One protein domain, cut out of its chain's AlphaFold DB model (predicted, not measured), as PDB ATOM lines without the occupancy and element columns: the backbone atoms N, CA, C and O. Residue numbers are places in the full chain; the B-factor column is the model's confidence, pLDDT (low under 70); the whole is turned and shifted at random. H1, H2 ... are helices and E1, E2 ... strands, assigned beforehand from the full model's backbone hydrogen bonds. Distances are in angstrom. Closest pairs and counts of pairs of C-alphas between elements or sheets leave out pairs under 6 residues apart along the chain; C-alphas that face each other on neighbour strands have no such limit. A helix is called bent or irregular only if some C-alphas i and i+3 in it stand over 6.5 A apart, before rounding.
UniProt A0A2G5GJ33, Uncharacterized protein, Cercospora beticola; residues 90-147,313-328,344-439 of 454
ATOM      1  N   GLU A  90     -36.313 -32.323  59.828       94.56
ATOM      2  CA  GLU A  90     -36.115 -33.474  60.719       94.56
ATOM      3  C   GLU A  90     -36.159 -34.790  59.946       94.56
ATOM      4  O   GLU A  90     -35.201 -35.553  60.002       94.56
ATOM      5  N   GLU A  91     -37.186 -35.004  59.123       94.81
ATOM      6  CA  GLU A  91     -37.259 -36.233  58.329       94.81
ATOM      7  C   GLU A  91     -36.087 -36.338  57.339       94.81
ATOM      8  O   GLU A  91     -35.570 -37.424  57.097       94.81
ATOM      9  N   ALA A  92     -35.618 -35.222  56.772       96.31
ATOM     10  CA  ALA A  92     -34.434 -35.241  55.916       96.31
ATOM     11  C   ALA A  92     -33.182 -35.731  56.664       96.31
ATOM     12  O   ALA A  92     -32.417 -36.515  56.104       96.31
ATOM     13  N   ILE A  93     -32.985 -35.297  57.914       96.12
ATOM     14  CA  ILE A  93     -31.887 -35.754  58.779       96.12
ATOM     15  C   ILE A  93     -32.025 -37.256  59.027       96.12
ATOM     16  O   ILE A  93     -31.099 -38.001  58.711       96.12
ATOM     17  N   ASP A  94     -33.199 -37.706  59.475       94.31
ATOM     18  CA  ASP A  94     -33.466 -39.118  59.775       94.31
ATOM     19  C   ASP A  94     -33.213 -40.022  58.554       94.31
ATOM     20  O   ASP A  94     -32.680 -41.129  58.672       94.31
ATOM     21  N   ARG A  95     -33.536 -39.543  57.343       91.69
ATOM     22  CA  ARG A  95     -33.275 -40.278  56.094       91.69
ATOM     23  C   ARG A  95     -31.814 -40.343  55.701       91.69
ATOM     24  O   ARG A  95     -31.412 -41.343  55.109       91.69
ATOM     25  N   LEU A  96     -31.031 -39.319  56.014       93.56
ATOM     26  CA  LEU A  96     -29.588 -39.359  55.794       93.56
ATOM     27  C   LEU A  96     -28.878 -40.239  56.827       93.56
ATOM     28  O   LEU A  96     -27.871 -40.850  56.488       93.56
ATOM     29  N   GLU A  97     -29.413 -40.375  58.042       92.56
ATOM     30  CA  GLU A  97     -28.920 -41.359  59.020       92.56
ATOM     31  C   GLU A  97     -29.232 -42.797  58.579       92.56
ATOM     32  O   GLU A  97     -28.441 -43.711  58.802       92.56
ATOM     33  N   GLN A  98     -30.353 -42.995  57.882       90.19
ATOM     34  CA  GLN A  98     -30.773 -44.277  57.304       90.19
ATOM     35  C   GLN A  98     -30.453 -44.369  55.804       90.19
ATOM     36  O   GLN A  98     -31.269 -44.862  55.014       90.19
ATOM     37  N   ALA A  99     -29.264 -43.898  55.415       85.88
ATOM     38  CA  ALA A  99     -28.859 -43.685  54.024       85.88
ATOM     39  C   ALA A  99     -29.115 -44.905  53.113       85.88
ATOM     40  O   ALA A  99     -29.639 -44.756  52.008       85.88
ATOM     41  N   GLU A 100     -28.852 -46.127  53.590       85.62
ATOM     42  CA  GLU A 100     -29.077 -47.380  52.843       85.62
ATOM     43  C   GLU A 100     -30.524 -47.561  52.362       85.62
ATOM     44  O   GLU A 100     -30.778 -48.132  51.301       85.62
ATOM     45  N   THR A 101     -31.492 -47.038  53.113       84.56
ATOM     46  CA  THR A 101     -32.917 -47.105  52.760       84.56
ATOM     47  C   THR A 101     -33.373 -45.925  51.900       84.56
ATOM     48  O   THR A 101     -34.444 -45.982  51.296       84.56
ATOM     49  N   ALA A 102     -32.555 -44.873  51.804       86.69
ATOM     50  CA  ALA A 102     -32.853 -43.623  51.113       86.69
ATOM     51  C   ALA A 102     -32.092 -43.458  49.782       86.69
ATOM     52  O   ALA A 102     -32.184 -42.396  49.162       86.69
ATOM     53  N   VAL A 103     -31.369 -44.489  49.313       89.00
ATOM     54  CA  VAL A 103     -30.514 -44.457  48.102       89.00
ATOM     55  C   VAL A 103     -31.225 -43.809  46.915       89.00
ATOM     56  O   VAL A 103     -30.684 -42.907  46.278       89.00
ATOM     57  N   SER A 104     -32.460 -44.225  46.633       87.25
ATOM     58  CA  SER A 104     -33.229 -43.713  45.496       87.25
ATOM     59  C   SER A 104     -33.541 -42.217  45.622       87.25
ATOM     60  O   SER A 104     -33.448 -41.495  44.632       87.25
ATOM     61  N   LEU A 105     -33.877 -41.730  46.823       89.31
ATOM     62  CA  LEU A 105     -34.140 -40.307  47.067       89.31
ATOM     63  C   LEU A 105     -32.853 -39.474  47.024       89.31
ATOM     64  O   LEU A 105     -32.834 -38.417  46.394       89.31
ATOM     65  N   MET A 106     -31.771 -39.952  47.642       91.94
ATOM     66  CA  MET A 106     -30.472 -39.266  47.618       91.94
ATOM     67  C   MET A 106     -29.923 -39.168  46.196       91.94
ATOM     68  O   MET A 106     -29.444 -38.113  45.778       91.94
ATOM     69  N   ARG A 107     -30.088 -40.223  45.396       90.56
ATOM     70  CA  ARG A 107     -29.708 -40.204  43.985       90.56
ATOM     71  C   ARG A 107     -30.554 -39.217  43.183       90.56
ATOM     72  O   ARG A 107     -30.023 -38.513  42.327       90.56
ATOM     73  N   ALA A 108     -31.855 -39.154  43.458       88.69
ATOM     74  CA  ALA A 108     -32.794 -38.296  42.744       88.69
ATOM     75  C   ALA A 108     -32.640 -36.803  43.062       88.69
ATOM     76  O   ALA A 108     -32.863 -35.979  42.175       88.69
ATOM     77  N   PHE A 109     -32.273 -36.460  44.301       92.19
ATOM     78  CA  PHE A 109     -32.277 -35.072  44.768       92.19
ATOM     79  C   PHE A 109     -30.951 -34.566  45.316       92.19
ATOM     80  O   PHE A 109     -30.772 -33.362  45.323       92.19
ATOM     81  N   LEU A 110     -30.006 -35.396  45.744       93.31
ATOM     82  CA  LEU A 110     -28.712 -34.928  46.269       93.31
ATOM     83  C   LEU A 110     -27.539 -35.244  45.335       93.31
ATOM     84  O   LEU A 110     -26.428 -34.786  45.572       93.31
ATOM     85  N   GLY A 111     -27.786 -35.977  44.242       90.62
ATOM     86  CA  GLY A 111     -26.726 -36.385  43.316       90.62
ATOM     87  C   GLY A 111     -25.712 -37.317  43.975       90.62
ATOM     88  O   GLY A 111     -24.531 -37.291  43.629       90.62
ATOM     89  N   ASN A 112     -26.184 -38.111  44.939       90.19
ATOM     90  CA  ASN A 112     -25.376 -39.029  45.721       90.19
ATOM     91  C   ASN A 112     -25.915 -40.457  45.564       90.19
ATOM     92  O   ASN A 112     -27.095 -40.714  45.805       90.19
ATOM     93  N   ASP A 113     -25.055 -41.372  45.127       88.56
ATOM     94  CA  ASP A 113     -25.360 -42.787  44.974       88.56
ATOM     95  C   ASP A 113     -24.431 -43.599  45.873       88.56
ATOM     96  O   ASP A 113     -23.371 -44.022  45.435       88.56
ATOM     97  N   ILE A 114     -24.837 -43.802  47.127       85.94
ATOM     98  CA  ILE A 114     -24.020 -44.406  48.198       85.94
ATOM     99  C   ILE A 114     -23.640 -45.884  47.993       85.94
ATOM    100  O   ILE A 114     -23.146 -46.533  48.909       85.94
ATOM    101  N   ARG A 115     -23.926 -46.458  46.823       85.81
ATOM    102  CA  ARG A 115     -23.556 -47.837  46.507       85.81
ATOM    103  C   ARG A 115     -22.066 -47.893  46.193       85.81
ATOM    104  O   ARG A 115     -21.616 -47.181  45.300       85.81
ATOM    105  N   GLU A 116     -21.345 -48.785  46.867       81.38
ATOM    106  CA  GLU A 116     -19.919 -49.010  46.620       81.38
ATOM    107  C   GLU A 116     -19.640 -49.275  45.136       81.38
ATOM    108  O   GLU A 116     -20.269 -50.118  44.485       81.38
ATOM    109  N   THR A 117     -18.665 -48.547  44.600       83.44
ATOM    110  CA  THR A 117     -18.298 -48.596  43.182       83.44
ATOM    111  C   THR A 117     -17.026 -49.405  42.924       83.44
ATOM    112  O   THR A 117     -16.645 -49.589  41.766       83.44
ATOM    113  N   ASN A 118     -16.383 -49.917  43.983       88.69
ATOM    114  CA  ASN A 118     -15.034 -50.500  43.975       88.69
ATOM    115  C   ASN A 118     -13.950 -49.524  43.473       88.69
ATOM    116  O   ASN A 118     -12.846 -49.943  43.112       88.69
ATOM    117  N   ASN A 119     -14.252 -48.225  43.436       93.81
ATOM    118  CA  ASN A 119     -13.305 -47.167  43.136       93.81
ATOM    119  C   ASN A 119     -13.211 -46.259  44.358       93.81
ATOM    120  O   ASN A 119     -14.061 -45.398  44.570       93.81
ATOM    121  N   LYS A 120     -12.114 -46.413  45.103       94.44
ATOM    122  CA  LYS A 120     -11.865 -45.690  46.351       94.44
ATOM    123  C   LYS A 120     -12.077 -44.175  46.234       94.44
ATOM    124  O   LYS A 120     -12.663 -43.591  47.131       94.44
ATOM    125  N   ALA A 121     -11.640 -43.543  45.142       93.88
ATOM    126  CA  ALA A 121     -11.789 -42.094  44.983       93.88
ATOM    127  C   ALA A 121     -13.253 -41.672  44.768       93.88
ATOM    128  O   ALA A 121     -13.676 -40.612  45.222       93.88
ATOM    129  N   VAL A 122     -14.039 -42.505  44.082       93.31
ATOM    130  CA  VAL A 122     -15.478 -42.280  43.894       93.31
ATOM    131  C   VAL A 122     -16.224 -42.514  45.207       93.31
ATOM    132  O   VAL A 122     -17.058 -41.694  45.577       93.31
ATOM    133  N   ASP A 123     -15.886 -43.582  45.927       93.56
ATOM    134  CA  ASP A 123     -16.514 -43.928  47.203       93.56
ATOM    135  C   ASP A 123     -16.226 -42.845  48.272       93.56
ATOM    136  O   ASP A 123     -17.151 -42.366  48.926       93.56
ATOM    137  N   GLU A 124     -14.989 -42.334  48.358       94.94
ATOM    138  CA  GLU A 124     -14.632 -41.193  49.224       94.94
ATOM    139  C   GLU A 124     -15.391 -39.905  48.845       94.94
ATOM    140  O   GLU A 124     -15.846 -39.159  49.715       94.94
ATOM    141  N   ALA A 125     -15.570 -39.628  47.546       94.06
ATOM    142  CA  ALA A 125     -16.342 -38.470  47.093       94.06
ATOM    143  C   ALA A 125     -17.830 -38.578  47.469       94.06
ATOM    144  O   ALA A 125     -18.439 -37.587  47.875       94.06
ATOM    145  N   ILE A 126     -18.406 -39.774  47.352       94.31
ATOM    146  CA  ILE A 126     -19.784 -40.099  47.735       94.31
ATOM    147  C   ILE A 126     -19.996 -39.894  49.242       94.31
ATOM    148  O   ILE A 126     -20.977 -39.254  49.638       94.31
ATOM    149  N   GLU A 127     -19.082 -40.392  50.076       94.62
ATOM    150  CA  GLU A 127     -19.135 -40.218  51.533       94.62
ATOM    151  C   GLU A 127     -19.056 -38.740  51.931       94.62
ATOM    152  O   GLU A 127     -19.856 -38.267  52.741       94.62
ATOM    153  N   GLU A 128     -18.155 -37.979  51.310       95.06
ATOM    154  CA  GLU A 128     -18.008 -36.549  51.578       95.06
ATOM    155  C   GLU A 128     -19.275 -35.766  51.188       95.06
ATOM    156  O   GLU A 128     -19.755 -34.933  51.958       95.06
ATOM    157  N   VAL A 129     -19.888 -36.063  50.035       93.88
ATOM    158  CA  VAL A 129     -21.165 -35.441  49.633       93.88
ATOM    159  C   VAL A 129     -22.278 -35.770  50.633       93.88
ATOM    160  O   VAL A 129     -23.103 -34.903  50.941       93.88
ATOM    161  N   LEU A 130     -22.320 -37.000  51.157       94.88
ATOM    162  CA  LEU A 130     -23.299 -37.410  52.170       94.88
ATOM    163  C   LEU A 130     -23.085 -36.629  53.471       94.88
ATOM    164  O   LEU A 130     -24.032 -36.043  54.001       94.88
ATOM    165  N   HIS A 131     -21.838 -36.556  53.940       95.12
ATOM    166  CA  HIS A 131     -21.465 -35.827  55.146       95.12
ATOM    167  C   HIS A 131     -21.804 -34.333  55.046       95.12
ATOM    168  O   HIS A 131     -22.426 -33.768  55.951       95.12
ATOM    169  N   GLN A 132     -21.473 -33.689  53.922       93.88
ATOM    170  CA  GLN A 132     -21.798 -32.281  53.689       93.88
ATOM    171  C   GLN A 132     -23.312 -32.041  53.583       93.88
ATOM    172  O   GLN A 132     -23.818 -31.034  54.092       93.88
ATOM    173  N   SER A 133     -24.051 -32.978  52.984       95.25
ATOM    174  CA  SER A 133     -25.514 -32.902  52.915       95.25
ATOM    175  C   SER A 133     -26.142 -32.980  54.308       95.25
ATOM    176  O   SER A 133     -26.959 -32.128  54.662       95.25
ATOM    177  N   TYR A 134     -25.705 -33.937  55.133       95.88
ATOM    178  CA  TYR A 134     -26.135 -34.065  56.528       95.88
ATOM    179  C   TYR A 134     -25.818 -32.793  57.325       95.88
ATOM    180  O   TYR A 134     -26.702 -32.195  57.942       95.88
ATOM    181  N   GLY A 135     -24.577 -32.304  57.228       95.19
ATOM    182  CA  GLY A 135     -24.149 -31.063  57.871       95.19
ATOM    183  C   GLY A 135     -24.996 -29.852  57.468       95.19
ATOM    184  O   GLY A 135     -25.282 -28.992  58.305       95.19
ATOM    185  N   THR A 136     -25.461 -29.791  56.218       94.75
ATOM    186  CA  THR A 136     -26.361 -28.728  55.746       94.75
ATOM    187  C   THR A 136     -27.706 -28.763  56.463       94.75
ATOM    188  O   THR A 136     -28.129 -27.728  56.978       94.75
ATOM    189  N   TYR A 137     -28.357 -29.924  56.563       96.19
ATOM    190  CA  TYR A 137     -29.638 -30.047  57.271       96.19
ATOM    191  C   TYR A 137     -29.517 -29.747  58.769       96.19
ATOM    192  O   TYR A 137     -30.377 -29.066  59.333       96.19
ATOM    193  N   ILE A 138     -28.415 -30.154  59.405       95.25
ATOM    194  CA  ILE A 138     -28.114 -29.783  60.796       95.25
ATOM    195  C   ILE A 138     -27.940 -28.265  60.934       95.25
ATOM    196  O   ILE A 138     -28.436 -27.655  61.883       95.25
ATOM    197  N   ASN A 139     -27.267 -27.612  59.983       92.31
ATOM    198  CA  ASN A 139     -27.101 -26.159  59.995       92.31
ATOM    199  C   ASN A 139     -28.421 -25.411  59.747       92.31
ATOM    200  O   ASN A 139     -28.647 -24.370  60.364       92.31
ATOM    201  N   VAL A 140     -29.308 -25.940  58.896       92.50
ATOM    202  CA  VAL A 140     -30.679 -25.427  58.726       92.50
ATOM    203  C   VAL A 140     -31.445 -25.543  60.044       92.50
ATOM    204  O   VAL A 140     -31.974 -24.537  60.521       92.50
ATOM    205  N   GLN A 141     -31.431 -26.715  60.684       92.62
ATOM    206  CA  GLN A 141     -32.088 -26.932  61.977       92.62
ATOM    207  C   GLN A 141     -31.553 -25.974  63.044       92.62
ATOM    208  O   GLN A 141     -32.322 -25.334  63.764       92.62
ATOM    209  N   ARG A 142     -30.228 -25.794  63.109       90.69
ATOM    210  CA  ARG A 142     -29.578 -24.842  64.020       90.69
ATOM    211  C   ARG A 142     -30.034 -23.408  63.761       90.69
ATOM    212  O   ARG A 142     -30.344 -22.702  64.714       90.69
ATOM    213  N   LYS A 143     -30.112 -22.978  62.497       87.94
ATOM    214  CA  LYS A 143     -30.632 -21.647  62.137       87.94
ATOM    215  C   LYS A 143     -32.093 -21.463  62.549       87.94
ATOM    216  O   LYS A 143     -32.468 -20.363  62.924       87.94
ATOM    217  N   MET A 144     -32.909 -22.515  62.503       90.12
ATOM    218  CA  MET A 144     -34.323 -22.464  62.905       90.12
ATOM    219  C   MET A 144     -34.547 -22.566  64.426       90.12
ATOM    220  O   MET A 144     -35.621 -22.208  64.904       90.12
ATOM    221  N   SER A 145     -33.554 -23.047  65.179       87.94
ATOM    222  CA  SER A 145     -33.618 -23.279  66.636       87.94
ATOM    223  C   SER A 145     -32.739 -22.340  67.461       87.94
ATOM    224  O   SER A 145     -32.768 -22.384  68.690       87.94
ATOM    225  N   LYS A 146     -31.947 -21.482  66.816       82.88
ATOM    226  CA  LYS A 146     -31.113 -20.499  67.501       82.88
ATOM    227  C   LYS A 146     -31.183 -19.157  66.774       82.88
ATOM    228  O   LYS A 146     -30.573 -19.030  65.711       82.88
ATOM    229  N   PRO A 147     -31.871 -18.148  67.338       69.81
ATOM    230  CA  PRO A 147     -31.906 -16.825  66.738       69.81
ATOM    231  C   PRO A 147     -30.486 -16.263  66.648       69.81
ATOM    232  O   PRO A 147     -29.709 -16.300  67.608       69.81
ATOM    233  N   PRO A 313     -55.540 -31.222  54.312       77.38
ATOM    234  CA  PRO A 313     -54.564 -32.077  54.964       77.38
ATOM    235  C   PRO A 313     -53.163 -31.754  54.438       77.38
ATOM    236  O   PRO A 313     -52.963 -31.594  53.232       77.38
ATOM    237  N   PHE A 314     -52.192 -31.701  55.344       78.25
ATOM    238  CA  PHE A 314     -50.780 -31.694  55.000       78.25
ATOM    239  C   PHE A 314     -50.147 -32.971  55.563       78.25
ATOM    240  O   PHE A 314     -50.209 -33.161  56.776       78.25
ATOM    241  N   PRO A 315     -49.572 -33.836  54.715       82.19
ATOM    242  CA  PRO A 315     -49.481 -33.716  53.255       82.19
ATOM    243  C   PRO A 315     -50.822 -33.946  52.519       82.19
ATOM    244  O   PRO A 315     -51.643 -34.756  52.966       82.19
ATOM    245  N   PRO A 316     -51.069 -33.279  51.373       83.62
ATOM    246  CA  PRO A 316     -52.278 -33.513  50.587       83.62
ATOM    247  C   PRO A 316     -52.250 -34.912  49.953       83.62
ATOM    248  O   PRO A 316     -51.195 -35.454  49.631       83.62
ATOM    249  N   ARG A 317     -53.417 -35.530  49.740       83.94
ATOM    250  CA  ARG A 317     -53.513 -36.843  49.077       83.94
ATOM    251  C   ARG A 317     -53.857 -36.672  47.599       83.94
ATOM    252  O   ARG A 317     -55.017 -36.468  47.263       83.94
ATOM    253  N   LEU A 318     -52.861 -36.796  46.724       82.75
ATOM    254  CA  LEU A 318     -53.049 -36.828  45.263       82.75
ATOM    255  C   LEU A 318     -53.020 -38.268  44.725       82.75
ATOM    256  O   LEU A 318     -52.491 -39.154  45.414       82.75
ATOM    257  N   PRO A 319     -53.596 -38.530  43.535       84.50
ATOM    258  CA  PRO A 319     -53.506 -39.837  42.885       84.50
ATOM    259  C   PRO A 319     -52.055 -40.244  42.580       84.50
ATOM    260  O   PRO A 319     -51.136 -39.424  42.597       84.50
ATOM    261  N   GLU A 320     -51.847 -41.531  42.304       81.56
ATOM    262  CA  GLU A 320     -50.585 -42.010  41.724       81.56
ATOM    263  C   GLU A 320     -50.293 -41.288  40.399       81.56
ATOM    264  O   GLU A 320     -51.211 -40.908  39.671       81.56
ATOM    265  N   GLY A 321     -49.012 -41.056  40.107       81.25
ATOM    266  CA  GLY A 321     -48.578 -40.273  38.945       81.25
ATOM    267  C   GLY A 321     -48.583 -38.753  39.148       81.25
ATOM    268  O   GLY A 321     -48.090 -38.031  38.287       81.25
ATOM    269  N   ALA A 322     -49.075 -38.240  40.281       84.56
ATOM    270  CA  ALA A 322     -48.967 -36.816  40.598       84.56
ATOM    271  C   ALA A 322     -47.498 -36.389  40.776       84.56
ATOM    272  O   ALA A 322     -46.734 -37.050  41.480       84.56
ATOM    273  N   HIS A 323     -47.100 -35.273  40.165       84.94
ATOM    274  CA  HIS A 323     -45.722 -34.776  40.229       84.94
ATOM    275  C   HIS A 323     -45.412 -34.150  41.593       84.94
ATOM    276  O   HIS A 323     -46.245 -33.426  42.136       84.94
ATOM    277  N   LEU A 324     -44.188 -34.323  42.106       84.38
ATOM    278  CA  LEU A 324     -43.738 -33.695  43.360       84.38
ATOM    279  C   LEU A 324     -43.838 -32.156  43.320       84.38
ATOM    280  O   LEU A 324     -44.073 -31.509  44.335       84.38
ATOM    281  N   SER A 325     -43.742 -31.545  42.140       80.94
ATOM    282  CA  SER A 325     -43.952 -30.102  41.972       80.94
ATOM    283  C   SER A 325     -45.377 -29.644  42.309       80.94
ATOM    284  O   SER A 325     -45.568 -28.478  42.646       80.94
ATOM    285  N   GLN A 326     -46.372 -30.536  42.252       82.31
ATOM    286  CA  GLN A 326     -47.766 -30.239  42.604       82.31
ATOM    287  C   GLN A 326     -47.981 -30.197  44.116       82.31
ATOM    288  O   GLN A 326     -48.906 -29.543  44.572       82.31
ATOM    289  N   TYR A 327     -47.099 -30.859  44.860       82.06
ATOM    290  CA  TYR A 327     -47.146 -31.121  46.294       82.06
ATOM    291  C   TYR A 327     -46.514 -30.021  47.164       82.06
ATOM    292  O   TYR A 327     -46.453 -30.158  48.383       82.06
ATOM    293  N   GLY A 328     -45.987 -28.957  46.554       80.69
ATOM    294  CA  GLY A 328     -45.269 -27.919  47.285       80.69
ATOM    295  C   GLY A 328     -46.157 -27.082  48.213       80.69
ATOM    296  O   GLY A 328     -47.379 -27.079  48.100       80.69
ATOM    297  N   PRO A 344     -24.097 -18.532  49.841       59.75
ATOM    298  CA  PRO A 344     -24.564 -17.324  49.153       59.75
ATOM    299  C   PRO A 344     -23.941 -17.080  47.769       59.75
ATOM    300  O   PRO A 344     -24.478 -16.293  46.993       59.75
ATOM    301  N   THR A 345     -22.814 -17.718  47.447       57.12
ATOM    302  CA  THR A 345     -22.051 -17.473  46.208       57.12
ATOM    303  C   THR A 345     -22.414 -18.414  45.062       57.12
ATOM    304  O   THR A 345     -21.930 -18.233  43.943       57.12
ATOM    305  N   TRP A 346     -23.266 -19.413  45.297       65.56
ATOM    306  CA  TRP A 346     -23.518 -20.465  44.318       65.56
ATOM    307  C   TRP A 346     -24.754 -20.173  43.468       65.56
ATOM    308  O   TRP A 346     -25.896 -20.176  43.929       65.56
ATOM    309  N   THR A 347     -24.506 -19.929  42.180       67.81
ATOM    310  CA  THR A 347     -25.533 -19.878  41.136       67.81
ATOM    311  C   THR A 347     -25.303 -21.034  40.174       67.81
ATOM    312  O   THR A 347     -24.303 -21.086  39.460       67.81
ATOM    313  N   LEU A 348     -26.219 -21.999  40.187       78.69
ATOM    314  CA  LEU A 348     -26.063 -23.241  39.438       78.69
ATOM    315  C   LEU A 348     -26.848 -23.172  38.139       78.69
ATOM    316  O   LEU A 348     -28.040 -22.852  38.113       78.69
ATOM    317  N   ARG A 349     -26.150 -23.471  37.046       79.62
ATOM    318  CA  ARG A 349     -26.743 -23.527  35.714       79.62
ATOM    319  C   ARG A 349     -27.579 -24.787  35.577       79.62
ATOM    320  O   ARG A 349     -27.191 -25.854  36.045       79.62
ATOM    321  N   LEU A 350     -28.699 -24.656  34.879       80.31
ATOM    322  CA  LEU A 350     -29.545 -25.778  34.513       80.31
ATOM    323  C   LEU A 350     -28.742 -26.775  33.675       80.31
ATOM    324  O   LEU A 350     -28.165 -26.413  32.644       80.31
ATOM    325  N   VAL A 351     -28.781 -28.039  34.081       84.00
ATOM    326  CA  VAL A 351     -28.393 -29.164  33.235       84.00
ATOM    327  C   VAL A 351     -29.666 -29.753  32.646       84.00
ATOM    328  O   VAL A 351     -30.677 -29.886  33.328       84.00
ATOM    329  N   ARG A 352     -29.648 -30.055  31.353       79.38
ATOM    330  CA  ARG A 352     -30.773 -30.681  30.658       79.38
ATOM    331  C   ARG A 352     -30.264 -31.738  29.698       79.38
ATOM    332  O   ARG A 352     -29.068 -31.848  29.435       79.38
ATOM    333  N   ARG A 353     -31.176 -32.527  29.155       74.50
ATOM    334  CA  ARG A 353     -30.855 -33.478  28.095       74.50
ATOM    335  C   ARG A 353     -30.288 -32.749  26.870       74.50
ATOM    336  O   ARG A 353     -30.882 -31.773  26.420       74.50
ATOM    337  N   ALA A 354     -29.196 -33.260  26.297       71.25
ATOM    338  CA  ALA A 354     -28.618 -32.722  25.067       71.25
ATOM    339  C   ALA A 354     -29.629 -32.827  23.908       71.25
ATOM    340  O   ALA A 354     -29.947 -33.930  23.443       71.25
ATOM    341  N   ALA A 355     -30.165 -31.687  23.468       61.53
ATOM    342  CA  ALA A 355     -31.284 -31.604  22.535       61.53
ATOM    343  C   ALA A 355     -30.835 -30.913  21.248       61.53
ATOM    344  O   ALA A 355     -30.759 -29.690  21.187       61.53
ATOM    345  N   ARG A 356     -30.580 -31.706  20.197       47.28
ATOM    346  CA  ARG A 356     -30.786 -31.243  18.811       47.28
ATOM    347  C   ARG A 356     -30.920 -32.365  17.779       47.28
ATOM    348  O   ARG A 356     -31.761 -32.227  16.912       47.28
ATOM    349  N   ASN A 357     -30.214 -33.497  17.913       44.44
ATOM    350  CA  ASN A 357     -30.202 -34.550  16.872       44.44
ATOM    351  C   ASN A 357     -30.350 -36.004  17.387       44.44
ATOM    352  O   ASN A 357     -29.954 -36.935  16.690       44.44
ATOM    353  N   ARG A 358     -30.860 -36.248  18.606       51.59
ATOM    354  CA  ARG A 358     -30.998 -37.619  19.150       51.59
ATOM    355  C   ARG A 358     -32.464 -37.993  19.407       51.59
ATOM    356  O   ARG A 358     -33.191 -37.167  19.957       51.59
ATOM    357  N   PRO A 359     -32.896 -39.221  19.057       53.88
ATOM    358  CA  PRO A 359     -34.272 -39.677  19.255       53.88
ATOM    359  C   PRO A 359     -34.677 -39.585  20.727       53.88
ATOM    360  O   PRO A 359     -33.828 -39.767  21.600       53.88
ATOM    361  N   LEU A 360     -35.973 -39.374  21.013       54.56
ATOM    362  CA  LEU A 360     -36.564 -39.337  22.367       54.56
ATOM    363  C   LEU A 360     -36.118 -40.518  23.252       54.56
ATOM    364  O   LEU A 360     -35.976 -40.351  24.460       54.56
ATOM    365  N   ARG A 361     -35.736 -41.647  22.649       57.94
ATOM    366  CA  ARG A 361     -35.006 -42.756  23.278       57.94
ATOM    367  C   ARG A 361     -33.490 -42.623  23.067       57.94
ATOM    368  O   ARG A 361     -32.932 -43.268  22.186       57.94
ATOM    369  N   ASN A 362     -32.811 -41.789  23.855       63.66
ATOM    370  CA  ASN A 362     -31.349 -41.852  23.940       63.66
ATOM    371  C   ASN A 362     -30.998 -42.929  24.982       63.66
ATOM    372  O   ASN A 362     -31.237 -42.674  26.159       63.66
ATOM    373  N   PRO A 363     -30.443 -44.095  24.600       70.62
ATOM    374  CA  PRO A 363     -30.165 -45.183  25.545       70.62
ATOM    375  C   PRO A 363     -29.095 -44.816  26.581       70.62
ATOM    376  O   PRO A 363     -28.977 -45.464  27.612       70.62
ATOM    377  N   ASN A 364     -28.321 -43.761  26.317       74.69
ATOM    378  CA  ASN A 364     -27.305 -43.258  27.231       74.69
ATOM    379  C   ASN A 364     -27.859 -42.274  28.268       74.69
ATOM    380  O   ASN A 364     -27.115 -41.830  29.132       74.69
ATOM    381  N   PHE A 365     -29.122 -41.870  28.159       74.69
ATOM    382  CA  PHE A 365     -29.743 -40.924  29.076       74.69
ATOM    383  C   PHE A 365     -30.634 -41.671  30.079       74.69
ATOM    384  O   PHE A 365     -31.418 -42.507  29.631       74.69
ATOM    385  N   PRO A 366     -30.571 -41.362  31.387       78.38
ATOM    386  CA  PRO A 366     -29.702 -40.380  32.059       78.38
ATOM    387  C   PRO A 366     -28.272 -40.876  32.362       78.38
ATOM    388  O   PRO A 366     -27.436 -40.093  32.803       78.38
ATOM    389  N   ALA A 367     -27.968 -42.151  32.104       84.12
ATOM    390  CA  ALA A 367     -26.787 -42.854  32.619       84.12
ATOM    391  C   ALA A 367     -25.395 -42.297  32.237       84.12
ATOM    392  O   ALA A 367     -24.416 -42.633  32.900       84.12
ATOM    393  N   ARG A 368     -25.252 -41.494  31.175       87.62
ATOM    394  CA  ARG A 368     -23.960 -40.978  30.681       87.62
ATOM    395  C   ARG A 368     -23.956 -39.455  30.614       87.62
ATOM    396  O   ARG A 368     -24.810 -38.881  29.943       87.62
ATOM    397  N   ARG A 369     -22.920 -38.804  31.156       88.25
ATOM    398  CA  ARG A 369     -22.695 -37.342  31.091       88.25
ATOM    399  C   ARG A 369     -22.718 -36.785  29.667       88.25
ATOM    400  O   ARG A 369     -23.225 -35.695  29.446       88.25
ATOM    401  N   SER A 370     -22.273 -37.564  28.679       86.19
ATOM    402  CA  SER A 370     -22.318 -37.190  27.253       86.19
ATOM    403  C   SER A 370     -23.735 -37.038  26.675       86.19
ATOM    404  O   SER A 370     -23.895 -36.586  25.541       86.19
ATOM    405  N   ALA A 371     -24.770 -37.442  27.416       82.12
ATOM    406  CA  ALA A 371     -26.171 -37.249  27.061       82.12
ATOM    407  C   ALA A 371     -26.772 -35.938  27.604       82.12
ATOM    408  O   ALA A 371     -27.948 -35.668  27.342       82.12
ATOM    409  N   TRP A 372     -25.992 -35.140  28.333       85.69
ATOM    410  CA  TRP A 372     -26.424 -33.913  28.998       85.69
ATOM    411  C   TRP A 372     -25.789 -32.673  28.363       85.69
ATOM    412  O   TRP A 372     -24.705 -32.735  27.788       85.69
ATOM    413  N   GLU A 373     -26.469 -31.536  28.474       85.50
ATOM    414  CA  GLU A 373     -25.963 -30.217  28.105       85.50
ATOM    415  C   GLU A 373     -26.260 -29.206  29.217       85.50
ATOM    416  O   GLU A 373     -27.327 -29.221  29.838       85.50
ATOM    417  N   THR A 374     -25.320 -28.297  29.459       83.31
ATOM    418  CA  THR A 374     -25.530 -27.174  30.374       83.31
ATOM    419  C   THR A 374     -26.168 -26.020  29.614       83.31
ATOM    420  O   THR A 374     -25.642 -25.559  28.601       83.31
ATOM    421  N   SER A 375     -27.283 -25.506  30.120       78.06
ATOM    422  CA  SER A 375     -27.916 -24.310  29.584       78.06
ATOM    423  C   SER A 375     -27.253 -23.058  30.176       78.06
ATOM    424  O   SER A 375     -27.390 -22.806  31.372       78.06
ATOM    425  N   PRO A 376     -26.577 -22.213  29.375       70.31
ATOM    426  CA  PRO A 376     -25.893 -21.028  29.893       70.31
ATOM    427  C   PRO A 376     -26.847 -19.917  30.352       70.31
ATOM    428  O   PRO A 376     -26.416 -19.000  31.040       70.31
ATOM    429  N   ARG A 377     -28.126 -19.975  29.953       65.00
ATOM    430  CA  ARG A 377     -29.127 -18.922  30.198       65.00
ATOM    431  C   ARG A 377     -30.143 -19.257  31.288       65.00
ATOM    432  O   ARG A 377     -30.922 -18.389  31.655       65.00
ATOM    433  N   HIS A 378     -30.157 -20.496  31.772       67.50
ATOM    434  CA  HIS A 378     -31.171 -20.967  32.716       67.50
ATOM    435  C   HIS A 378     -30.496 -21.470  33.986       67.50
ATOM    436  O   HIS A 378     -29.424 -22.074  33.922       67.50
ATOM    437  N   LEU A 379     -31.123 -21.206  35.126       74.94
ATOM    438  CA  LEU A 379     -30.664 -21.628  36.445       74.94
ATOM    439  C   LEU A 379     -31.535 -22.777  36.953       74.94
ATOM    440  O   LEU A 379     -32.659 -22.953  36.488       74.94
ATOM    441  N   VAL A 380     -31.020 -23.533  37.917       78.44
ATOM    442  CA  VAL A 380     -31.812 -24.524  38.658       78.44
ATOM    443  C   VAL A 380     -32.756 -23.793  39.614       78.44
ATOM    444  O   VAL A 380     -32.299 -23.091  40.516       78.44
ATOM    445  N   ASN A 381     -34.067 -23.902  39.387       76.44
ATOM    446  CA  ASN A 381     -35.089 -23.134  40.114       76.44
ATOM    447  C   ASN A 381     -36.392 -23.913  40.405       76.44
ATOM    448  O   ASN A 381     -37.267 -23.390  41.101       76.44
ATOM    449  N   ASP A 382     -36.525 -25.146  39.916       79.00
ATOM    450  CA  ASP A 382     -37.710 -25.996  40.068       79.00
ATOM    451  C   ASP A 382     -37.332 -27.455  40.406       79.00
ATOM    452  O   ASP A 382     -36.157 -27.793  40.541       79.00
ATOM    453  N   CYS A 383     -38.332 -28.318  40.617       85.19
ATOM    454  CA  CYS A 383     -38.107 -29.722  40.986       85.19
ATOM    455  C   CYS A 383     -37.373 -30.492  39.887       85.19
ATOM    456  O   CYS A 383     -36.432 -31.229  40.164       85.19
ATOM    457  N   LEU A 384     -37.786 -30.309  38.635       83.38
ATOM    458  CA  LEU A 384     -37.263 -31.069  37.507       83.38
ATOM    459  C   LEU A 384     -35.801 -30.714  37.221       83.38
ATOM    460  O   LEU A 384     -34.961 -31.594  37.056       83.38
ATOM    461  N   SER A 385     -35.484 -29.421  37.214       84.25
ATOM    462  CA  SER A 385     -34.127 -28.900  37.062       84.25
ATOM    463  C   SER A 385     -33.194 -29.335  38.191       84.25
ATOM    464  O   SER A 385     -32.036 -29.651  37.922       84.25
ATOM    465  N   ALA A 386     -33.691 -29.402  39.431       89.25
ATOM    466  CA  ALA A 386     -32.935 -29.924  40.568       89.25
ATOM    467  C   ALA A 386     -32.614 -31.414  40.382       89.25
ATOM    468  O   ALA A 386     -31.459 -31.821  40.518       89.25
ATOM    469  N   MET A 387     -33.603 -32.215  39.980       89.06
ATOM    470  CA  MET A 387     -33.403 -33.641  39.710       89.06
ATOM    471  C   MET A 387     -32.462 -33.886  38.526       89.06
ATOM    472  O   MET A 387     -31.638 -34.796  38.571       89.06
ATOM    473  N   TYR A 388     -32.524 -33.063  37.473       88.06
ATOM    474  CA  TYR A 388     -31.560 -33.132  36.372       88.06
ATOM    475  C   TYR A 388     -30.127 -32.896  36.832       88.06
ATOM    476  O   TYR A 388     -29.226 -33.597  36.375       88.06
ATOM    477  N   LEU A 389     -29.916 -31.935  37.733       90.88
ATOM    478  CA  LEU A 389     -28.596 -31.682  38.294       90.88
ATOM    479  C   LEU A 389     -28.086 -32.902  39.080       90.88
ATOM    480  O   LEU A 389     -26.967 -33.346  38.848       90.88
ATOM    481  N   SER A 390     -28.930 -33.503  39.924       92.69
ATOM    482  CA  SER A 390     -28.586 -34.719  40.677       92.69
ATOM    483  C   SER A 390     -28.267 -35.908  39.782       92.69
ATOM    484  O   SER A 390     -27.263 -36.587  39.979       92.69
ATOM    485  N   LEU A 391     -29.094 -36.151  38.766       90.00
ATOM    486  CA  LEU A 391     -28.869 -37.244  37.826       90.00
ATOM    487  C   LEU A 391     -27.607 -37.041  36.985       90.00
ATOM    488  O   LEU A 391     -26.948 -38.019  36.637       90.00
ATOM    489  N   TYR A 392     -27.266 -35.794  36.655       91.12
ATOM    490  CA  TYR A 392     -26.010 -35.471  35.991       91.12
ATOM    491  C   TYR A 392     -24.801 -35.802  36.874       91.12
ATOM    492  O   TYR A 392     -23.826 -36.356  36.364       91.12
ATOM    493  N   ASP A 393     -24.878 -35.532  38.179       93.19
ATOM    494  CA  ASP A 393     -23.791 -35.810  39.122       93.19
ATOM    495  C   ASP A 393     -23.457 -37.303  39.228       93.19
ATOM    496  O   ASP A 393     -22.284 -37.679  39.214       93.19
ATOM    497  N   VAL A 394     -24.477 -38.161  39.210       91.25
ATOM    498  CA  VAL A 394     -24.326 -39.627  39.285       91.25
ATOM    499  C   VAL A 394     -24.188 -40.310  37.918       91.25
ATOM    500  O   VAL A 394     -24.106 -41.539  37.834       91.25
ATOM    501  N   ALA A 395     -24.213 -39.552  36.818       89.81
ATOM    502  CA  ALA A 395     -24.043 -40.100  35.477       89.81
ATOM    503  C   ALA A 395     -22.572 -40.435  35.203       89.81
ATOM    504  O   ALA A 395     -21.665 -39.708  35.601       89.81
ATOM    505  N   ALA A 396     -22.327 -41.497  34.434       88.94
ATOM    506  CA  ALA A 396     -20.978 -41.926  34.092       88.94
ATOM    507  C   ALA A 396     -20.306 -40.990  33.058       88.94
ATOM    508  O   ALA A 396     -20.968 -40.556  32.106       88.94
ATOM    509  N   PRO A 397     -18.985 -40.750  33.140       92.31
ATOM    510  CA  PRO A 397     -18.058 -41.261  34.156       92.31
ATOM    511  C   PRO A 397     -18.342 -40.686  35.549       92.31
ATOM    512  O   PRO A 397     -18.742 -39.528  35.662       92.31
ATOM    513  N   ALA A 398     -18.167 -41.527  36.573       90.31
ATOM    514  CA  ALA A 398     -18.354 -41.133  37.964       90.31
ATOM    515  C   ALA A 398     -17.365 -40.022  38.340       90.31
ATOM    516  O   ALA A 398     -16.269 -39.936  37.781       90.31
ATOM    517  N   LEU A 399     -17.777 -39.158  39.261       91.69
ATOM    518  CA  LEU A 399     -16.911 -38.118  39.793       91.69
ATOM    519  C   LEU A 399     -16.069 -38.687  40.925       91.69
ATOM    520  O   LEU A 399     -16.578 -39.343  41.822       91.69
ATOM    521  N   GLU A 400     -14.780 -38.383  40.884       93.06
ATOM    522  CA  GLU A 400     -13.801 -38.816  41.888       93.06
ATOM    523  C   GLU A 400     -13.574 -37.754  42.973       93.06
ATOM    524  O   GLU A 400     -12.700 -37.898  43.820       93.06
ATOM    525  N   LYS A 401     -14.304 -36.633  42.914       93.31
ATOM    526  CA  LYS A 401     -14.181 -35.539  43.878       93.31
ATOM    527  C   LYS A 401     -15.537 -34.942  44.202       93.31
ATOM    528  O   LYS A 401     -16.261 -34.545  43.286       93.31
ATOM    529  N   ALA A 402     -15.807 -34.771  45.493       90.19
ATOM    530  CA  ALA A 402     -17.033 -34.159  45.994       90.19
ATOM    531  C   ALA A 402     -17.271 -32.763  45.404       90.19
ATOM    532  O   ALA A 402     -18.376 -32.474  44.972       90.19
ATOM    533  N   GLU A 403     -16.230 -31.933  45.262       88.81
ATOM    534  CA  GLU A 403     -16.323 -30.567  44.709       88.81
ATOM    535  C   GLU A 403     -16.898 -30.488  43.280       88.81
ATOM    536  O   GLU A 403     -17.330 -29.423  42.840       88.81
ATOM    537  N   HIS A 404     -16.907 -31.605  42.545       91.00
ATOM    538  CA  HIS A 404     -17.499 -31.683  41.213       91.00
ATOM    539  C   HIS A 404     -18.995 -32.033  41.224       91.00
ATOM    540  O   HIS A 404     -19.641 -31.896  40.181       91.00
ATOM    541  N   HIS A 405     -19.541 -32.496  42.354       91.50
ATOM    542  CA  HIS A 405     -20.976 -32.702  42.521       91.50
ATOM    543  C   HIS A 405     -21.632 -31.340  42.740       91.50
ATOM    544  O   HIS A 405     -21.269 -30.589  43.640       91.50
ATOM    545  N   LEU A 406     -22.593 -30.988  41.898       90.50
ATOM    546  CA  LEU A 406     -23.242 -29.681  41.935       90.50
ATOM    547  C   LEU A 406     -24.573 -29.711  42.694       90.50
ATOM    548  O   LEU A 406     -25.031 -28.679  43.177       90.50
ATOM    549  N   ALA A 407     -25.219 -30.867  42.813       91.69
ATOM    550  CA  ALA A 407     -26.538 -31.012  43.412       91.69
ATOM    551  C   ALA A 407     -26.538 -30.711  44.912       91.69
ATOM    552  O   ALA A 407     -27.428 -30.004  45.381       91.69
ATOM    553  N   PHE A 408     -25.519 -31.143  45.658       88.38
ATOM    554  CA  PHE A 408     -25.398 -30.806  47.082       88.38
ATOM    555  C   PHE A 408     -25.039 -29.324  47.319       88.38
ATOM    556  O   PHE A 408     -25.067 -28.854  48.451       88.38
ATOM    557  N   LEU A 409     -24.733 -28.561  46.265       86.44
ATOM    558  CA  LEU A 409     -24.550 -27.108  46.317       86.44
ATOM    559  C   LEU A 409     -25.878 -26.354  46.116       86.44
ATOM    560  O   LEU A 409     -25.940 -25.130  46.245       86.44
ATOM    561  N   SER A 410     -26.941 -27.056  45.718       89.56
ATOM    562  CA  SER A 410     -28.178 -26.458  45.226       89.56
ATOM    563  C   SER A 410     -29.227 -26.344  46.332       89.56
ATOM    564  O   SER A 410     -29.732 -27.359  46.814       89.56
ATOM    565  N   PRO A 411     -29.669 -25.123  46.691       89.69
ATOM    566  CA  PRO A 411     -30.766 -24.945  47.643       89.69
ATOM    567  C   PRO A 411     -32.063 -25.647  47.230       89.69
ATOM    568  O   PRO A 411     -32.853 -26.049  48.083       89.69
ATOM    569  N   GLU A 412     -32.263 -25.819  45.922       88.19
ATOM    570  CA  GLU A 412     -33.474 -26.421  45.371       88.19
ATOM    571  C   GLU A 412     -33.472 -27.924  45.646       88.19
ATOM    572  O   GLU A 412     -34.496 -28.478  46.035       88.19
ATOM    573  N   ASN A 413     -32.308 -28.555  45.538       93.81
ATOM    574  CA  ASN A 413     -32.098 -29.968  45.813       93.81
ATOM    575  C   ASN A 413     -32.376 -30.315  47.285       93.81
ATOM    576  O   ASN A 413     -33.152 -31.233  47.546       93.81
ATOM    577  N   TYR A 414     -31.869 -29.522  48.237       95.25
ATOM    578  CA  TYR A 414     -32.153 -29.736  49.665       95.25
ATOM    579  C   TYR A 414     -33.636 -29.607  50.008       95.25
ATOM    580  O   TYR A 414     -34.192 -30.426  50.742       95.25
ATOM    581  N   MET A 415     -34.276 -28.567  49.476       93.50
ATOM    582  CA  MET A 415     -35.688 -28.286  49.709       93.50
ATOM    583  C   MET A 415     -36.579 -29.409  49.155       93.50
ATOM    584  O   MET A 415     -37.509 -29.842  49.835       93.50
ATOM    585  N   TRP A 416     -36.303 -29.896  47.938       93.06
ATOM    586  CA  TRP A 416     -37.080 -30.980  47.330       93.06
ATOM    587  C   TRP A 416     -36.810 -32.341  47.973       93.06
ATOM    588  O   TRP A 416     -37.763 -33.095  48.158       93.06
ATOM    589  N   PHE A 417     -35.569 -32.635  48.379       95.25
ATOM    590  CA  PHE A 417     -35.268 -33.844  49.151       95.25
ATOM    591  C   PHE A 417     -36.028 -33.858  50.479       95.25
ATOM    592  O   PHE A 417     -36.667 -34.855  50.790       95.25
ATOM    593  N   ALA A 418     -36.037 -32.747  51.225       95.75
ATOM    594  CA  ALA A 418     -36.748 -32.661  52.502       95.75
ATOM    595  C   ALA A 418     -38.262 -32.867  52.347       95.75
ATOM    596  O   ALA A 418     -38.880 -33.597  53.122       95.75
ATOM    597  N   LEU A 419     -38.863 -32.276  51.308       93.69
ATOM    598  CA  LEU A 419     -40.274 -32.497  50.992       93.69
ATOM    599  C   LEU A 419     -40.552 -33.963  50.621       93.69
ATOM    600  O   LEU A 419     -41.516 -34.549  51.112       93.69
ATOM    601  N   ALA A 420     -39.716 -34.558  49.764       92.62
ATOM    602  CA  ALA A 420     -39.868 -35.945  49.332       92.62
ATOM    603  C   ALA A 420     -39.700 -36.933  50.495       92.62
ATOM    604  O   ALA A 420     -40.508 -37.850  50.624       92.62
ATOM    605  N   ALA A 421     -38.702 -36.715  51.356       93.31
ATOM    606  CA  ALA A 421     -38.447 -37.499  52.560       93.31
ATOM    607  C   ALA A 421     -39.667 -37.485  53.493       93.31
ATOM    608  O   ALA A 421     -40.205 -38.543  53.828       93.31
ATOM    609  N   TYR A 422     -40.170 -36.287  53.809       93.12
ATOM    610  CA  TYR A 422     -41.368 -36.097  54.628       93.12
ATOM    611  C   TYR A 422     -42.590 -36.811  54.045       93.12
ATOM    612  O   TYR A 422     -43.326 -37.497  54.753       93.12
ATOM    613  N   TYR A 423     -42.804 -36.726  52.731       90.25
ATOM    614  CA  TYR A 423     -43.974 -37.358  52.118       90.25
ATOM    615  C   TYR A 423     -43.825 -38.869  51.973       90.25
ATOM    616  O   TYR A 423     -44.823 -39.589  52.043       90.25
ATOM    617  N   GLU A 424     -42.609 -39.383  51.813       88.69
ATOM    618  CA  GLU A 424     -42.379 -40.820  51.870       88.69
ATOM    619  C   GLU A 424     -42.718 -41.386  53.253       88.69
ATOM    620  O   GLU A 424     -43.315 -42.465  53.341       88.69
ATOM    621  N   ALA A 425     -42.359 -40.670  54.319       89.62
ATOM    622  CA  ALA A 425     -42.661 -41.057  55.694       89.62
ATOM    623  C   ALA A 425     -44.172 -41.072  55.958       89.62
ATOM    624  O   ALA A 425     -44.741 -42.105  56.318       89.62
ATOM    625  N   GLU A 426     -44.834 -39.949  55.678       89.81
ATOM    626  CA  GLU A 426     -46.237 -39.719  56.026       89.81
ATOM    627  C   GLU A 426     -47.223 -40.448  55.103       89.81
ATOM    628  O   GLU A 426     -48.246 -40.977  55.544       89.81
ATOM    629  N   LEU A 427     -46.941 -40.497  53.796       86.81
ATOM    630  CA  LEU A 427     -47.859 -41.062  52.799       86.81
ATOM    631  C   LEU A 427     -47.467 -42.458  52.313       86.81
ATOM    632  O   LEU A 427     -48.206 -43.031  51.509       86.81
ATOM    633  N   ARG A 428     -46.332 -43.011  52.767       87.69
ATOM    634  CA  ARG A 428     -45.785 -44.294  52.287       87.69
ATOM    635  C   ARG A 428     -45.692 -44.344  50.758       87.69
ATOM    636  O   ARG A 428     -46.100 -45.318  50.120       87.69
ATOM    637  N   CYS A 429     -45.160 -43.278  50.172       86.00
ATOM    638  CA  CYS A 429     -44.997 -43.135  48.730       86.00
ATOM    639  C   CYS A 429     -43.541 -42.864  48.344       86.00
ATOM    640  O   CYS A 429     -42.742 -42.481  49.180       86.00
ATOM    641  N   ASP A 430     -43.195 -43.093  47.086       85.94
ATOM    642  CA  ASP A 430     -41.860 -42.891  46.533       85.94
ATOM    643  C   ASP A 430     -41.913 -41.789  45.466       85.94
ATOM    644  O   ASP A 430     -42.738 -41.851  44.551       85.94
ATOM    645  N   PHE A 431     -41.026 -40.798  45.597       86.75
ATOM    646  CA  PHE A 431     -40.850 -39.669  44.675       86.75
ATOM    647  C   PHE A 431     -39.475 -39.648  43.990       86.75
ATOM    648  O   PHE A 431     -39.118 -38.657  43.354       86.75
ATOM    649  N   SER A 432     -38.697 -40.728  44.070       83.88
ATOM    650  CA  SER A 432     -37.351 -40.828  43.481       83.88
ATOM    651  C   SER A 432     -37.298 -40.635  41.958       83.88
ATOM    652  O   SER A 432     -36.233 -40.389  41.400       83.88
ATOM    653  N   ASN A 433     -38.439 -40.686  41.268       79.12
ATOM    654  CA  ASN A 433     -38.547 -40.388  39.840       79.12
ATOM    655  C   ASN A 433     -39.371 -39.115  39.542       79.12
ATOM    656  O   ASN A 433     -39.743 -38.884  38.392       79.12
ATOM    657  N   GLY A 434     -39.666 -38.307  40.565       80.12
ATOM    658  CA  GLY A 434     -40.369 -37.026  40.459       80.12
ATOM    659  C   GLY A 434     -41.895 -37.132  40.449       80.12
ATOM    660  O   GLY A 434     -42.570 -36.107  40.553       80.12
ATOM    661  N   VAL A 435     -42.450 -38.347  40.376       85.06
ATOM    662  CA  VAL A 435     -43.893 -38.616  40.421       85.06
ATOM    663  C   VAL A 435     -44.231 -39.567  41.562       85.06
ATOM    664  O   VAL A 435     -43.434 -40.429  41.923       85.06
ATOM    665  N   LYS A 436     -45.427 -39.424  42.133       86.38
ATOM    666  CA  LYS A 436     -45.898 -40.272  43.224       86.38
ATOM    667  C   LYS A 436     -46.051 -41.714  42.759       86.38
ATOM    668  O   LYS A 436     -46.851 -41.998  41.862       86.38
ATOM    669  N   ARG A 437     -45.381 -42.623  43.462       86.56
ATOM    670  CA  ARG A 437     -45.531 -44.076  43.327       86.56
ATOM    671  C   ARG A 437     -45.690 -44.743  44.697       86.56
ATOM    672  O   ARG A 437     -45.391 -44.112  45.711       86.56
ATOM    673  N   PRO A 438     -46.155 -45.996  44.779       85.62
ATOM    674  CA  PRO A 438     -46.113 -46.756  46.027       85.62
ATOM    675  C   PRO A 438     -44.681 -46.875  46.574       85.62
ATOM    676  O   PRO A 438     -43.740 -47.061  45.795       85.62
ATOM    677  N   LYS A 439     -44.498 -46.802  47.900       82.44
ATOM    678  CA  LYS A 439     -43.185 -47.043  48.526       82.44
ATOM    679  C   LYS A 439     -42.642 -48.423  48.138       82.44
ATOM    680  O   LYS A 439     -43.387 -49.399  48.113       82.44
TER     681      LYS A 439
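What this domain is: This is residues 90 to 147, 313 to 328 and 344 to 439 of the 454 residues of an uncharacterized protein of Cercospora beticola (UniProt A0A2G5GJ33). What does the eye meet first? Four crossed helices, H1, H2, H5 and H6, make a core; the long helix H3 runs past one side of it and packs on H1, while the hairpin of E1 and E2 packs on H5 at the other end. What else belongs to the picture? The printed part has 170 residues and is mostly helix, with six named helices and two strands in the order H1 H2 H3 H4 E1 E2 H5 H6, the strands making one antiparallel sheet, E1 - E2. It is compact, with a radius of gyration of the C-alphas of 16.0 A and spans of 46 by 38 by 33 A.

Where its parts are: Where are the first helices? H1, residues 90 to 97, begins at C-alpha 90 (-36.115, -33.474, 60.719). H2 is residues 99 to 109 and irregular, C-alphas 101 and 104 being 8.0 A apart; H3, residues 120 to 145, is 37.2 A long. What follows? H4 is residues 324 to 327, E1 349 to 353 and E2 372 to 379, which bends by 94 degrees at residue 376. H5 is residues 383 to 393, 15.7 A long, and H6, residues 411 to 427, is 24.1 A long and ends at C-alpha 427 (-47.859, -41.062, 52.799).

How they stand to each other: What does H1 touch? H1 touches H6, about perpendicular at 85 degrees, closest at the C-alphas of Ala 92 and Ala 418, 4.9 A apart. Residues 130 to 141 of H3 touch H1 at a shallow tilt of 23 degrees, opposite ways, closest at the C-alphas of Ile 93 and Tyr 137, 6.3 A apart. H1 and H2 only just touch, with 3 pairs of C-alphas within 8 A, and only at the corner. How do the others stand? H2 touches H6 at a steep tilt of 51 degrees, the closest C-alphas, of Phe 109 and Asn 413, being 5.2 A apart. H5 touches H2, with C-alphas 109 and 387 closest at 5.4 A, and residues 412 to 416 of H6, with C-alphas 386 and 413 closest at 5.3 A. H4 is close to H5 but not clearly touching, its nearest C-alphas, 325 and 383, being 5.9 A apart. What do the backbones show? In the hairpin E1 and E2, N 352 and O 373 are 2.9 A apart and N 350 and O 378 2.8 A, within hydrogen-bond range; the closest C-alphas of E1 and H5, of Val 351 and Leu 389, are 5.7 A apart. Every O i to N i+4 pair is within range in H1, H3, H5 and H6, and 5 of 7 in H2, while H4 is too short for one.

The domain as a whole: How large is it, and where is it cut? The two C-alphas farthest apart, of Pro 147 and Asn 357, are 52.9 A apart. Residues 148 to 312 and 329 to 343 are not printed, with gaps of 29.7 A and 23.3 A between the C-alphas. Which places are long or uncertain? The links E1 to E2 and H5 to H6 are long, and residues 142 to 147, of which 142 to 145 belong to H3, stand free. The mean pLDDT of the printed part is 85.3, and residue 147 and residues 344 to 347, 355 to 362 and 377 to 378 are under 70.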